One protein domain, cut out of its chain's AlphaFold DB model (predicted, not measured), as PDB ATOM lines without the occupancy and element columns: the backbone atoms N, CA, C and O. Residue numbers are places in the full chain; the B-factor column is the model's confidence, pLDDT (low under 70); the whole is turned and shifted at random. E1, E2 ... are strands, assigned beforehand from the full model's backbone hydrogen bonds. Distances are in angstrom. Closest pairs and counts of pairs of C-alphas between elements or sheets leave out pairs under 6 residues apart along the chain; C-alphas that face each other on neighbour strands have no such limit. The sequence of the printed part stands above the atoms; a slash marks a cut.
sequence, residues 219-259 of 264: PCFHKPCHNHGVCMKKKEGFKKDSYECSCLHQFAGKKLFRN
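Overview. This is residues 219 to 259 of the 264 residues of an uncharacterized protein of Ornithorhynchus anatinus (UniProt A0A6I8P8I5). Little of this piece is regular structure: a small two-stranded hairpin, E1 and E2, with a loop joining the strands at one end, an unnamed stretch before E1 that turns into it at the other end, and a long unnamed stretch, residues 247 to 259, that runs on past that other end and folds back. The printed part has 41 residues with two named strands, E1 then E2, antiparallel, and no named helix. Its class is all strand, though under half of the residues are in named elements. It is compact, with a radius of gyration of the C-alphas of 10.3 A, yet elongated, spanning 30 by 17 by 16 A.

Arrangement. Look first at E1, residues 230 to 233, and E2, residues 243 to 246, antiparallel neighbours at 152 degrees that form a hairpin. C-alphas 233 and 243 face each other at 4.4 A. N 232 and O 244 are within hydrogen-bond range at 2.8 A.

Along the chain. Find C-alpha 230 at (-18.770, 23.847, -10.167); E1 runs 10.2 A from there. E2 runs 10.1 A, ending at C-alpha 246 at (-17.721, 18.830, -10.372).

Size, cuts and confidence. C-alphas 238 and 250 are farthest apart, 30.2 A. The printed part has no cut, and the E1 to E2 link is short. Residues 247 to 259 hold no named element. Confidence is under 70 at residues 236 to 238 and 248 to 259.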
ATOM      1  N   PRO A 219      -7.864  29.951 -12.321       88.94
ATOM      2  CA  PRO A 219      -8.378  29.233 -13.482       88.94
ATOM      3  C   PRO A 219      -9.908  29.188 -13.551       88.94
ATOM      4  O   PRO A 219     -10.461  28.941 -14.622       88.94
ATOM      5  N   CYS A 220     -10.605  29.453 -12.446       89.31
ATOM      6  CA  CYS A 220     -12.060  29.441 -12.391       89.31
ATOM      7  C   CYS A 220     -12.699  30.796 -12.724       89.31
ATOM      8  O   CYS A 220     -13.917  30.843 -12.921       89.31
ATOM      9  N   PHE A 221     -11.911  31.869 -12.866       91.12
ATOM     10  CA  PHE A 221     -12.411  33.228 -13.100       91.12
ATOM     11  C   PHE A 221     -13.357  33.328 -14.307       91.12
ATOM     12  O   PHE A 221     -14.429  33.926 -14.228       91.12
ATOM     13  N   HIS A 222     -13.003  32.678 -15.419       89.44
ATOM     14  CA  HIS A 222     -13.814  32.670 -16.643       89.44
ATOM     15  C   HIS A 222     -14.889  31.574 -16.681       89.44
ATOM     16  O   HIS A 222     -15.500  31.367 -17.726       89.44
ATOM     17  N   LYS A 223     -15.133  30.871 -15.566       88.25
ATOM     18  CA  LYS A 223     -16.106  29.770 -15.455       88.25
ATOM     19  C   LYS A 223     -15.948  28.729 -16.579       88.25
ATOM     20  O   LYS A 223     -16.873  28.517 -17.360       88.25
ATOM     21  N   PRO A 224     -14.794  28.047 -16.665       85.75
ATOM     22  CA  PRO A 224     -14.502  27.122 -17.763       85.75
ATOM     23  C   PRO A 224     -15.327  25.819 -17.734       85.75
ATOM     24  O   PRO A 224     -15.230  25.012 -18.656       85.75
ATOM     25  N   CYS A 225     -16.112  25.565 -16.681       85.06
ATOM     26  CA  CYS A 225     -16.927  24.360 -16.551       85.06
ATOM     27  C   CYS A 225     -18.279  24.512 -17.266       85.06
ATOM     28  O   CYS A 225     -19.063  25.411 -16.963       85.06
ATOM     29  N   HIS A 226     -18.580  23.593 -18.183       81.38
ATOM     30  CA  HIS A 226     -19.865  23.540 -18.887       81.38
ATOM     31  C   HIS A 226     -20.994  22.953 -18.018       81.38
ATOM     32  O   HIS A 226     -20.755  22.432 -16.931       81.38
ATOM     33  N   ASN A 227     -22.237  23.025 -18.513       77.75
ATOM     34  CA  ASN A 227     -23.437  22.445 -17.888       77.75
ATOM     35  C   ASN A 227     -23.663  22.860 -16.424       77.75
ATOM     36  O   ASN A 227     -24.144  22.060 -15.626       77.75
ATOM     37  N   HIS A 228     -23.314  24.099 -16.067       76.62
ATOM     38  CA  HIS A 228     -23.391  24.595 -14.688       76.62
ATOM     39  C   HIS A 228     -22.551  23.773 -13.691       76.62
ATOM     40  O   HIS A 228     -22.873  23.715 -12.505       76.62
ATOM     41  N   GLY A 229     -21.475  23.131 -14.162       81.81
ATOM     42  CA  GLY A 229     -20.507  22.470 -13.295       81.81
ATOM     43  C   GLY A 229     -19.803  23.468 -12.371       81.81
ATOM     44  O   GLY A 229     -19.527  24.606 -12.758       81.81
ATOM     45  N   VAL A 230     -19.498  23.039 -11.150       86.06
ATOM     46  CA  VAL A 230     -18.770  23.847 -10.167       86.06
ATOM     47  C   VAL A 230     -17.274  23.731 -10.451       86.06
ATOM     48  O   VAL A 230     -16.732  22.629 -10.497       86.06
ATOM     49  N   CYS A 231     -16.608  24.868 -10.658       87.94
ATOM     50  CA  CYS A 231     -15.163  24.922 -10.867       87.94
ATOM     51  C   CYS A 231     -14.426  24.976  -9.530       87.94
ATOM     52  O   CYS A 231     -14.762  25.786  -8.666       87.94
ATOM     53  N   MET A 232     -13.397  24.148  -9.377       87.31
ATOM     54  CA  MET A 232     -12.523  24.115  -8.209       87.31
ATOM     55  C   MET A 232     -11.064  24.239  -8.655       87.31
ATOM     56  O   MET A 232     -10.594  23.459  -9.484       87.31
ATOM     57  N   LYS A 233     -10.328  25.209  -8.101       83.69
ATOM     58  CA  LYS A 233      -8.878  25.349  -8.312       83.69
ATOM     59  C   LYS A 233      -8.153  24.169  -7.656       83.69
ATOM     60  O   LYS A 233      -8.417  23.843  -6.499       83.69
ATOM     61  N   LYS A 234      -7.218  23.535  -8.369       82.56
ATOM     62  CA  LYS A 234      -6.366  22.484  -7.791       82.56
ATOM     63  C   LYS A 234      -5.328  23.116  -6.865       82.56
ATOM     64  O   LYS A 234      -4.728  24.131  -7.214       82.56
ATOM     65  N   LYS A 235      -5.089  22.489  -5.707       70.94
ATOM     66  CA  LYS A 235      -4.211  23.017  -4.644       70.94
ATOM     67  C   LYS A 235      -2.763  23.276  -5.085       70.94
ATOM     68  O   LYS A 235      -2.116  24.134  -4.505       70.94
ATOM     69  N   GLU A 236      -2.274  22.583  -6.114       66.25
ATOM     70  CA  GLU A 236      -0.855  22.600  -6.512       66.25
ATOM     71  C   GLU A 236      -0.568  23.322  -7.838       66.25
ATOM     72  O   GLU A 236       0.525  23.199  -8.386       66.25
ATOM     73  N   GLY A 237      -1.515  24.088  -8.390       61.75
ATOM     74  CA  GLY A 237      -1.228  24.810  -9.627       61.75
ATOM     75  C   GLY A 237      -1.850  26.192  -9.716       61.75
ATOM     76  O   GLY A 237      -3.058  26.381  -9.600       61.75
ATOM     77  N   PHE A 238      -0.975  27.143 -10.024       66.12
ATOM     78  CA  PHE A 238      -1.273  28.530 -10.381       66.12
ATOM     79  C   PHE A 238      -1.264  28.736 -11.902       66.12
ATOM     80  O   PHE A 238      -1.087  29.844 -12.392       66.12
ATOM     81  N   LYS A 239      -1.401  27.645 -12.663       70.56
ATOM     82  CA  LYS A 239      -1.437  27.646 -14.129       70.56
ATOM     83  C   LYS A 239      -2.880  27.632 -14.623       70.56
ATOM     84  O   LYS A 239      -3.774  27.129 -13.942       70.56
ATOM     85  N   LYS A 240      -3.076  28.098 -15.857       70.06
ATOM     86  CA  LYS A 240      -4.383  28.207 -16.519       70.06
ATOM     87  C   LYS A 240      -5.212  26.916 -16.513       70.06
ATOM     88  O   LYS A 240      -6.426  26.980 -16.360       70.06
ATOM     89  N   ASP A 241      -4.560  25.757 -16.573       73.56
ATOM     90  CA  ASP A 241      -5.242  24.456 -16.630       73.56
ATOM     91  C   ASP A 241      -5.424  23.786 -15.262       73.56
ATOM     92  O   ASP A 241      -5.835  22.626 -15.184       73.56
ATOM     93  N   SER A 242      -5.105  24.474 -14.167       84.69
ATOM     94  CA  SER A 242      -5.099  23.909 -12.815       84.69
ATOM     95  C   SER A 242      -6.470  23.960 -12.129       84.69
ATOM     96  O   SER A 242      -6.618  24.463 -11.015       84.69
ATOM     97  N   TYR A 243      -7.497  23.436 -12.791       85.19
ATOM     98  CA  TYR A 243      -8.848  23.349 -12.239       85.19
ATOM     99  C   TYR A 243      -9.476  21.974 -12.461       85.19
ATOM    100  O   TYR A 243      -9.014  21.165 -13.274       85.19
ATOM    101  N   GLU A 244     -10.527  21.712 -11.701       85.56
ATOM    102  CA  GLU A 244     -11.393  20.547 -11.794       85.56
ATOM    103  C   GLU A 244     -12.856  20.997 -11.802       85.56
ATOM    104  O   GLU A 244     -13.206  21.995 -11.174       85.56
ATOM    105  N   CYS A 245     -13.703  20.280 -12.540       85.06
ATOM    106  CA  CYS A 245     -15.133  20.554 -12.613       85.06
ATOM    107  C   CYS A 245     -15.906  19.434 -11.922       85.06
ATOM    108  O   CYS A 245     -15.754  18.271 -12.296       85.06
ATOM    109  N   SER A 246     -16.777  19.774 -10.974       82.31
ATOM    110  CA  SER A 246     -17.721  18.830 -10.372       82.31
ATOM    111  C   SER A 246     -19.141  19.041 -10.907       82.31
ATOM    112  O   SER A 246     -19.583  20.165 -11.155       82.31
ATOM    113  N   CYS A 247     -19.866  17.940 -11.130       72.38
ATOM    114  CA  CYS A 247     -21.273  17.979 -11.537       72.38
ATOM    115  C   CYS A 247     -22.163  18.287 -10.330       72.38
ATOM    116  O   CYS A 247     -22.004  17.671  -9.276       72.38
ATOM    117  N   LEU A 248     -23.184  19.127 -10.511       65.25
ATOM    118  CA  LEU A 248     -24.342  19.112  -9.616       65.25
ATOM    119  C   LEU A 248     -25.068  17.769  -9.779       65.25
ATOM    120  O   LEU A 248     -25.179  17.257 -10.893       65.25
ATOM    121  N   HIS A 249     -25.559  17.203  -8.674       57.56
ATOM    122  CA  HIS A 249     -26.072  15.827  -8.587       57.56
ATOM    123  C   HIS A 249     -27.128  15.476  -9.662       57.56
ATOM    124  O   HIS A 249     -27.227  14.324 -10.068       57.56
ATOM    125  N   GLN A 250     -27.840  16.478 -10.195       52.69
ATOM    126  CA  GLN A 250     -28.855  16.344 -11.252       52.69
ATOM    127  C   GLN A 250     -28.291  16.137 -12.679       52.69
ATOM    128  O   GLN A 250     -29.048  15.837 -13.597       52.69
ATOM    129  N   PHE A 251     -26.974  16.268 -12.880       54.22
ATOM    130  CA  PHE A 251     -26.278  16.036 -14.159       54.22
ATOM    131  C   PHE A 251     -25.248  14.895 -14.085       54.22
ATOM    132  O   PHE A 251     -24.491  14.679 -15.035       54.22
ATOM    133  N   ALA A 252     -25.219  14.160 -12.967       47.59
ATOM    134  CA  ALA A 252     -24.343  13.014 -12.766       47.59
ATOM    135  C   ALA A 252     -24.640  11.936 -13.827       47.59
ATOM    136  O   ALA A 252     -25.682  11.290 -13.799       47.59
ATOM    137  N   GLY A 253     -23.740  11.801 -14.805       49.78
ATOM    138  CA  GLY A 253     -23.889  10.897 -15.951       49.78
ATOM    139  C   GLY A 253     -23.641  11.550 -17.316       49.78
ATOM    140  O   GLY A 253     -23.331  10.846 -18.274       49.78
ATOM    141  N   LYS A 254     -23.686  12.888 -17.429       49.47
ATOM    142  CA  LYS A 254     -23.224  13.603 -18.632       49.47
ATOM    143  C   LYS A 254     -21.778  14.043 -18.444       49.47
ATOM    144  O   LYS A 254     -21.462  14.869 -17.596       49.47
ATOM    145  N   LYS A 255     -20.908  13.454 -19.260       50.19
ATOM    146  CA  LYS A 255     -19.467  13.686 -19.352       50.19
ATOM    147  C   LYS A 255     -19.102  15.195 -19.238       50.19
ATOM    148  O   LYS A 255     -19.222  15.925 -20.216       50.19
ATOM    149  N   LEU A 256     -18.602  15.655 -18.079       54.00
ATOM    150  CA  LEU A 256     -17.929  16.962 -17.912       54.00
ATOM    151  C   LEU A 256     -16.440  16.802 -18.246       54.00
ATOM    152  O   LEU A 256     -15.639  16.499 -17.366       54.00
ATOM    153  N   PHE A 257     -16.065  16.936 -19.519       55.03
ATOM    154  CA  PHE A 257     -14.686  16.670 -19.943       55.03
ATOM    155  C   PHE A 257     -13.929  17.953 -20.262       55.03
ATOM    156  O   PHE A 257     -14.355  18.795 -21.046       55.03
ATOM    157  N   ARG A 258     -12.761  18.032 -19.622       49.44
ATOM    158  CA  ARG A 258     -11.598  18.856 -19.942       49.44
ATOM    159  C   ARG A 258     -11.157  18.492 -21.363       49.44
ATOM    160  O   ARG A 258     -10.791  17.346 -21.580       49.44
ATOM    161  N   ASN A 259     -11.268  19.432 -22.301       44.81
ATOM    162  CA  ASN A 259     -10.764  19.403 -23.683       44.81
ATOM    163  C   ASN A 259     -10.106  18.079 -24.143       44.81
ATOM    164  O   ASN A 259      -8.882  17.993 -24.164       44.81
TER     165      ASN A 259